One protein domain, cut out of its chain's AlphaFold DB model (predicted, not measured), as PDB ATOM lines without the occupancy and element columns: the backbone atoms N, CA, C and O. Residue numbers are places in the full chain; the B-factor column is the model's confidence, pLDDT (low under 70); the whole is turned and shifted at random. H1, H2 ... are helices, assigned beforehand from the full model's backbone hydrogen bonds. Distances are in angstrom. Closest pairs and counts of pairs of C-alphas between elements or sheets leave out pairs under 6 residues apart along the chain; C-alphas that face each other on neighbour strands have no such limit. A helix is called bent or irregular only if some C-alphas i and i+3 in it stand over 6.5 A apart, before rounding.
ATOM      1  N   ARG A  74      32.867  84.208  40.421       71.69
ATOM      2  CA  ARG A  74      31.593  84.934  40.313       71.69
ATOM      3  C   ARG A  74      30.443  84.205  41.008       71.69
ATOM      4  O   ARG A  74      29.472  84.835  41.411       71.69
ATOM      5  N   LYS A  75      30.542  82.881  41.174       74.94
ATOM      6  CA  LYS A  75      29.503  82.034  41.797       74.94
ATOM      7  C   LYS A  75      29.697  81.839  43.304       74.94
ATOM      8  O   LYS A  75      28.968  81.060  43.927       74.94
ATOM      9  N   LEU A  76      30.681  82.506  43.909       74.62
ATOM     10  CA  LEU A  76      30.921  82.423  45.346       74.62
ATOM     11  C   LEU A  76      29.773  83.084  46.114       74.62
ATOM     12  O   LEU A  76      29.543  84.285  46.020       74.62
ATOM     13  N   LYS A  77      29.053  82.286  46.910       76.81
ATOM     14  CA  LYS A  77      28.029  82.806  47.820       76.81
ATOM     15  C   LYS A  77      28.701  83.590  48.957       76.81
ATOM     16  O   LYS A  77      29.610  83.032  49.577       76.81
ATOM     17  N   PRO A  78      28.226  84.801  49.296       71.44
ATOM     18  CA  PRO A  78      28.787  85.587  50.398       71.44
ATOM     19  C   PRO A  78      28.615  84.883  51.753       71.44
ATOM     20  O   PRO A  78      29.539  84.853  52.556       71.44
ATOM     21  N   ASN A  79      27.492  84.186  51.965       78.62
ATOM     22  CA  ASN A  79      27.201  83.441  53.200       78.62
ATOM     23  C   ASN A  79      27.728  81.994  53.164       78.62
ATOM     24  O   ASN A  79      27.040  81.047  53.552       78.62
ATOM     25  N   ARG A  80      28.933  81.782  52.627       77.88
ATOM     26  CA  ARG A  80      29.556  80.453  52.593       77.88
ATOM     27  C   ARG A  80      29.949  80.021  54.009       77.88
ATOM     28  O   ARG A  80      30.628  80.755  54.715       77.88
ATOM     29  N   SER A  81      29.620  78.781  54.383       85.44
ATOM     30  CA  SER A  81      30.123  78.176  55.624       85.44
ATOM     31  C   SER A  81      31.652  78.080  55.589       85.44
ATOM     32  O   SER A  81      32.219  77.350  54.766       85.44
ATOM     33  N   ILE A  82      32.307  78.802  56.498       85.31
ATOM     34  CA  ILE A  82      33.769  78.837  56.650       85.31
ATOM     35  C   ILE A  82      34.306  77.430  56.921       85.31
ATOM     36  O   ILE A  82      35.273  77.001  56.296       85.31
ATOM     37  N   GLU A  83      33.617  76.666  57.765       87.62
ATOM     38  CA  GLU A  83      34.014  75.308  58.125       87.62
ATOM     39  C   GLU A  83      34.035  74.377  56.901       87.62
ATOM     40  O   GLU A  83      34.999  73.642  56.671       87.62
ATOM     41  N   SER A  84      33.013  74.460  56.042       83.62
ATOM     42  CA  SER A  84      32.976  73.692  54.791       83.62
ATOM     43  C   SER A  84      34.112  74.086  53.837       83.62
ATOM     44  O   SER A  84      34.666  73.240  53.129       83.62
ATOM     45  N   ALA A  85      34.487  75.370  53.830       83.62
ATOM     46  CA  ALA A  85      35.575  75.885  53.015       83.62
ATOM     47  C   ALA A  85      36.926  75.368  53.489       83.62
ATOM     48  O   ALA A  85      37.692  74.839  52.685       83.62
ATOM     49  N   GLN A  86      37.164  75.451  54.794       86.94
ATOM     50  CA  GLN A  86      38.374  74.972  55.436       86.94
ATOM     51  C   GLN A  86      38.556  73.470  55.212       86.94
ATOM     52  O   GLN A  86      39.615  73.052  54.755       86.94
ATOM     53  N   ARG A  87      37.508  72.656  55.413       87.38
ATOM     54  CA  ARG A  87      37.561  71.210  55.132       87.38
ATOM     55  C   ARG A  87      37.910  70.909  53.672       87.38
ATOM     56  O   ARG A  87      38.586  69.922  53.410       87.38
ATOM     57  N   LYS A  88      37.450  71.730  52.717       84.88
ATOM     58  CA  LYS A  88      37.802  71.574  51.295       84.88
ATOM     59  C   LYS A  88      39.265  71.942  51.042       84.88
ATOM     60  O   LYS A  88      39.942  71.216  50.329       84.88
ATOM     61  N   TYR A  89      39.756  73.023  51.645       86.38
ATOM     62  CA  TYR A  89      41.145  73.463  51.497       86.38
ATOM     63  C   TYR A  89      42.145  72.507  52.149       86.38
ATOM     64  O   TYR A  89      43.183  72.239  51.561       86.38
ATOM     65  N   MET A  90      41.798  71.900  53.285       87.94
ATOM     66  CA  MET A  90      42.638  70.888  53.940       87.94
ATOM     67  C   MET A  90      42.797  69.593  53.127       87.94
ATOM     68  O   MET A  90      43.683  68.797  53.420       87.94
ATOM     69  N   LYS A  91      41.945  69.361  52.120       88.12
ATOM     70  CA  LYS A  91      42.050  68.208  51.210       88.12
ATOM     71  C   LYS A  91      42.923  68.481  49.983       88.12
ATOM     72  O   LYS A  91      43.180  67.551  49.229       88.12
ATOM     73  N   LEU A  92      43.324  69.733  49.759       84.88
ATOM     74  CA  LEU A  92      44.159  70.127  48.628       84.88
ATOM     75  C   LEU A  92      45.642  70.001  48.981       84.88
ATOM     76  O   LEU A  92      46.056  70.190  50.124       84.88
ATOM     77  N   SER A  93      46.458  69.730  47.971       89.19
ATOM     78  CA  SER A  93      47.911  69.787  48.072       89.19
ATOM     79  C   SER A  93      48.410  71.229  48.215       89.19
ATOM     80  O   SER A  93      47.746  72.199  47.838       89.19
ATOM     81  N   LYS A  94      49.647  71.386  48.702       90.75
ATOM     82  CA  LYS A  94      50.297  72.701  48.824       90.75
ATOM     83  C   LYS A  94      50.339  73.455  47.488       90.75
ATOM     84  O   LYS A  94      50.108  74.659  47.472       90.75
ATOM     85  N   LYS A  95      50.608  72.758  46.375       88.12
ATOM     86  CA  LYS A  95      50.617  73.359  45.029       88.12
ATOM     87  C   LYS A  95      49.244  73.916  44.651       88.12
ATOM     88  O   LYS A  95      49.160  75.055  44.203       88.12
ATOM     89  N   GLU A  96      48.184  73.146  44.881       85.25
ATOM     90  CA  GLU A  96      46.811  73.568  44.582       85.25
ATOM     91  C   GLU A  96      46.383  74.757  45.447       85.25
ATOM     92  O   GLU A  96      45.758  75.686  44.942       85.25
ATOM     93  N   LEU A  97      46.762  74.777  46.730       89.50
ATOM     94  CA  LEU A  97      46.504  75.915  47.617       89.50
ATOM     95  C   LEU A  97      47.211  77.193  47.152       89.50
ATOM     96  O   LEU A  97      46.594  78.257  47.149       89.50
ATOM     97  N   VAL A  98      48.474  77.097  46.731       88.75
ATOM     98  CA  VAL A  98      49.225  78.247  46.200       88.75
ATOM     99  C   VAL A  98      48.572  78.775  44.924       88.75
ATOM    100  O   VAL A  98      48.314  79.970  44.818       88.75
ATOM    101  N   GLN A  99      48.230  77.896  43.981       88.56
ATOM    102  CA  GLN A  99      47.552  78.296  42.746       88.56
ATOM    103  C   GLN A  99      46.191  78.950  43.028       88.56
ATOM    104  O   GLN A  99      45.859  79.983  42.450       88.56
ATOM    105  N   ARG A 100      45.422  78.384  43.964       85.75
ATOM    106  CA  ARG A 100      44.138  78.924  44.426       85.75
ATOM    107  C   ARG A 100      44.282  80.341  44.985       85.75
ATOM    108  O   ARG A 100      43.413  81.178  44.737       85.75
ATOM    109  N   LEU A 101      45.342  80.597  45.749       89.44
ATOM    110  CA  LEU A 101      45.614  81.903  46.339       89.44
ATOM    111  C   LEU A 101      45.936  82.937  45.254       89.44
ATOM    112  O   LEU A 101      45.259  83.958  45.189       89.44
ATOM    113  N   ILE A 102      46.853  82.610  44.338       89.44
ATOM    114  CA  ILE A 102      47.238  83.481  43.214       89.44
ATOM    115  C   ILE A 102      46.017  83.868  42.366       89.44
ATOM    116  O   ILE A 102      45.810  85.040  42.065       89.44
ATOM    117  N   GLN A 103      45.161  82.900  42.029       87.06
ATOM    118  CA  GLN A 103      43.934  83.170  41.271       87.06
ATOM    119  C   GLN A 103      42.967  84.093  42.026       87.06
ATOM    120  O   GLN A 103      42.296  84.927  41.421       87.06
ATOM    121  N   SER A 104      42.885  83.941  43.352       87.38
ATOM    122  CA  SER A 104      42.030  84.787  44.188       87.38
ATOM    123  C   SER A 104      42.539  86.230  44.198       87.38
ATOM    124  O   SER A 104      41.745  87.155  44.051       87.38
ATOM    125  N   GLU A 105      43.852  86.423  44.322       89.19
ATOM    126  CA  GLU A 105      44.492  87.743  44.288       89.19
ATOM    127  C   GLU A 105      44.285  88.442  42.941       89.19
ATOM    128  O   GLU A 105      43.867  89.600  42.909       89.19
ATOM    129  N   GLN A 106      44.493  87.726  41.831       87.94
ATOM    130  CA  GLN A 106      44.253  88.249  40.482       87.94
ATOM    131  C   GLN A 106      42.796  88.680  40.291       87.94
ATOM    132  O   GLN A 106      42.537  89.788  39.825       87.94
ATOM    133  N   TYR A 107      41.841  87.849  40.718       87.88
ATOM    134  CA  TYR A 107      40.421  88.178  40.617       87.88
ATOM    135  C   TYR A 107      40.052  89.424  41.435       87.88
ATOM    136  O   TYR A 107      39.299  90.276  40.962       87.88
ATOM    137  N   ILE A 108      40.590  89.553  42.652       87.44
ATOM    138  CA  ILE A 108      40.376  90.734  43.497       87.44
ATOM    139  C   ILE A 108      40.952  91.983  42.822       87.44
ATOM    140  O   ILE A 108      40.261  92.998  42.744       87.44
ATOM    141  N   ALA A 109      42.180  91.909  42.302       88.44
ATOM    142  CA  ALA A 109      42.824  93.026  41.616       88.44
ATOM    143  C   ALA A 109      42.020  93.476  40.385       88.44
ATOM    144  O   ALA A 109      41.691  94.655  40.265       88.44
ATOM    145  N   GLU A 110      41.619  92.540  39.522       87.12
ATOM    146  CA  GLU A 110      40.800  92.836  38.343       87.12
ATOM    147  C   GLU A 110      39.448  93.454  38.707       87.12
ATOM    148  O   GLU A 110      38.995  94.401  38.058       87.12
ATOM    149  N   ASN A 111      38.778  92.912  39.727       86.69
ATOM    150  CA  ASN A 111      37.476  93.412  40.146       86.69
ATOM    151  C   ASN A 111      37.583  94.819  40.743       86.69
ATOM    152  O   ASN A 111      36.741  95.666  40.455       86.69
ATOM    153  N   ASN A 112      38.640  95.092  41.509       85.25
ATOM    154  CA  ASN A 112      38.909  96.423  42.044       85.25
ATOM    155  C   ASN A 112      39.184  97.427  40.920       85.25
ATOM    156  O   ASN A 112      38.588  98.500  40.916       85.25
ATOM    157  N   SER A 113      40.013  97.078  39.929       83.94
ATOM    158  CA  SER A 113      40.262  97.945  38.770       83.94
ATOM    159  C   SER A 113      38.982  98.258  37.993       83.94
ATOM    160  O   SER A 113      38.749  99.415  37.645       83.94
ATOM    161  N   LYS A 114      38.118  97.258  37.767       86.38
ATOM    162  CA  LYS A 114      36.814  97.448  37.106       86.38
ATOM    163  C   LYS A 114      35.875  98.326  37.927       86.38
ATOM    164  O   LYS A 114      35.221  99.200  37.373       86.38
ATOM    165  N   TRP A 115      35.814  98.110  39.240       85.88
ATOM    166  CA  TRP A 115      34.974  98.909  40.127       85.88
ATOM    167  C   TRP A 115      35.409 100.377  40.151       85.88
ATOM    168  O   TRP A 115      34.564 101.257  40.024       85.88
ATOM    169  N   VAL A 116      36.717 100.639  40.230       80.50
ATOM    170  CA  VAL A 116      37.271 101.998  40.166       80.50
ATOM    171  C   VAL A 116      36.951 102.656  38.821       80.50
ATOM    172  O   VAL A 116      36.473 103.785  38.807       80.50
ATOM    173  N   ALA A 117      37.153 101.956  37.700       83.00
ATOM    174  CA  ALA A 117      36.829 102.482  36.372       83.00
ATOM    175  C   ALA A 117      35.339 102.847  36.240       83.00
ATOM    176  O   ALA A 117      35.019 103.975  35.872       83.00
ATOM    177  N   ASN A 118      34.440 101.939  36.635       84.62
ATOM    178  CA  ASN A 118      32.996 102.184  36.617       84.62
ATOM    179  C   ASN A 118      32.598 103.356  37.522       84.62
ATOM    180  O   ASN A 118      31.735 104.147  37.155       84.62
ATOM    181  N   TYR A 119      33.219 103.478  38.701       81.06
ATOM    182  CA  TYR A 119      32.963 104.595  39.605       81.06
ATOM    183  C   TYR A 119      33.276 105.924  38.914       81.06
ATOM    184  O   TYR A 119      32.435 106.811  38.930       81.06
ATOM    185  N   PHE A 120      34.424 106.047  38.241       81.75
ATOM    186  CA  PHE A 120      34.782 107.267  37.509       81.75
ATOM    187  C   PHE A 120      33.893 107.543  36.287       81.75
ATOM    188  O   PHE A 120      33.627 108.708  36.001       81.75
ATOM    189  N   GLU A 121      33.396 106.515  35.594       80.88
ATOM    190  CA  GLU A 121      32.437 106.694  34.491       80.88
ATOM    191  C   GLU A 121      31.098 107.284  34.954       80.88
ATOM    192  O   GLU A 121      30.482 108.036  34.209       80.88
ATOM    193  N   MET A 122      30.666 107.010  36.190       76.81
ATOM    194  CA  MET A 122      29.418 107.555  36.740       76.81
ATOM    195  C   MET A 122      29.472 109.060  37.054       76.81
ATOM    196  O   MET A 122      28.422 109.664  37.263       76.81
ATOM    197  N   PHE A 123      30.663 109.665  37.107       74.69
ATOM    198  CA  PHE A 123      30.843 111.106  37.352       74.69
ATOM    199  C   PHE A 123      31.186 111.894  36.080       74.69
ATOM    200  O   PHE A 123      31.634 113.039  36.176       74.69
TER     201      PHE A 123
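This is residues 74 to 123 of the 124 residues of an uncharacterized protein of Anaerobacillus isosaccharinicus (UniProt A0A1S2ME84). The printed part is an open hook: one long helix, H2, makes the shaft, and a short helix, H1, meets it at a corner near the end where H2 begins, with little contact between the two. Residues 74 to 81, with no named element, run ahead of H1. The printed part has 50 residues with two named helices, H1 then H2, and no named strand, and its class is all helix. It is only just extended, close to loose, with a radius of gyration of the C-alphas of 14.9 A, and its outline is flat, spanning 46 by 25 by 12 A.

After residues 74 to 81 comes H1, residues 82 to 89, and a tight link of 4 residues joins it to H2, residues 94 to 121. H1 and H2 are close but not clearly touching, with 1 pair of C-alphas within 8 A. Their closest C-alphas, those of Tyr 89 and Leu 97, are 7.1 A apart. Their lines stand at a steep tilt of 55 degrees, and they run opposite ways. Their centres are 20.7 A apart. In H1 and H2 every O i to N i+4 pair is within hydrogen-bond range.

The printed part begins with C-alpha 74 at (31.593, 84.934, 40.313). H1 runs from Ile 82, C-alpha at (33.769, 78.837, 56.650), to Tyr 89. H2 runs from Lys 94, C-alpha at (50.297, 72.701, 48.824), to Glu 121, C-alpha at (32.437, 106.694, 34.491), a length of 41.0 A. Neither helix is bent or irregular.

The two C-alphas farthest apart, those of Lys 91 and Phe 123, are 46.5 A apart. Residues 75 to 88, of which 82 to 88 belong to H1, stand free. The printed part has no cut, and no printed residue has a pLDDT under 70.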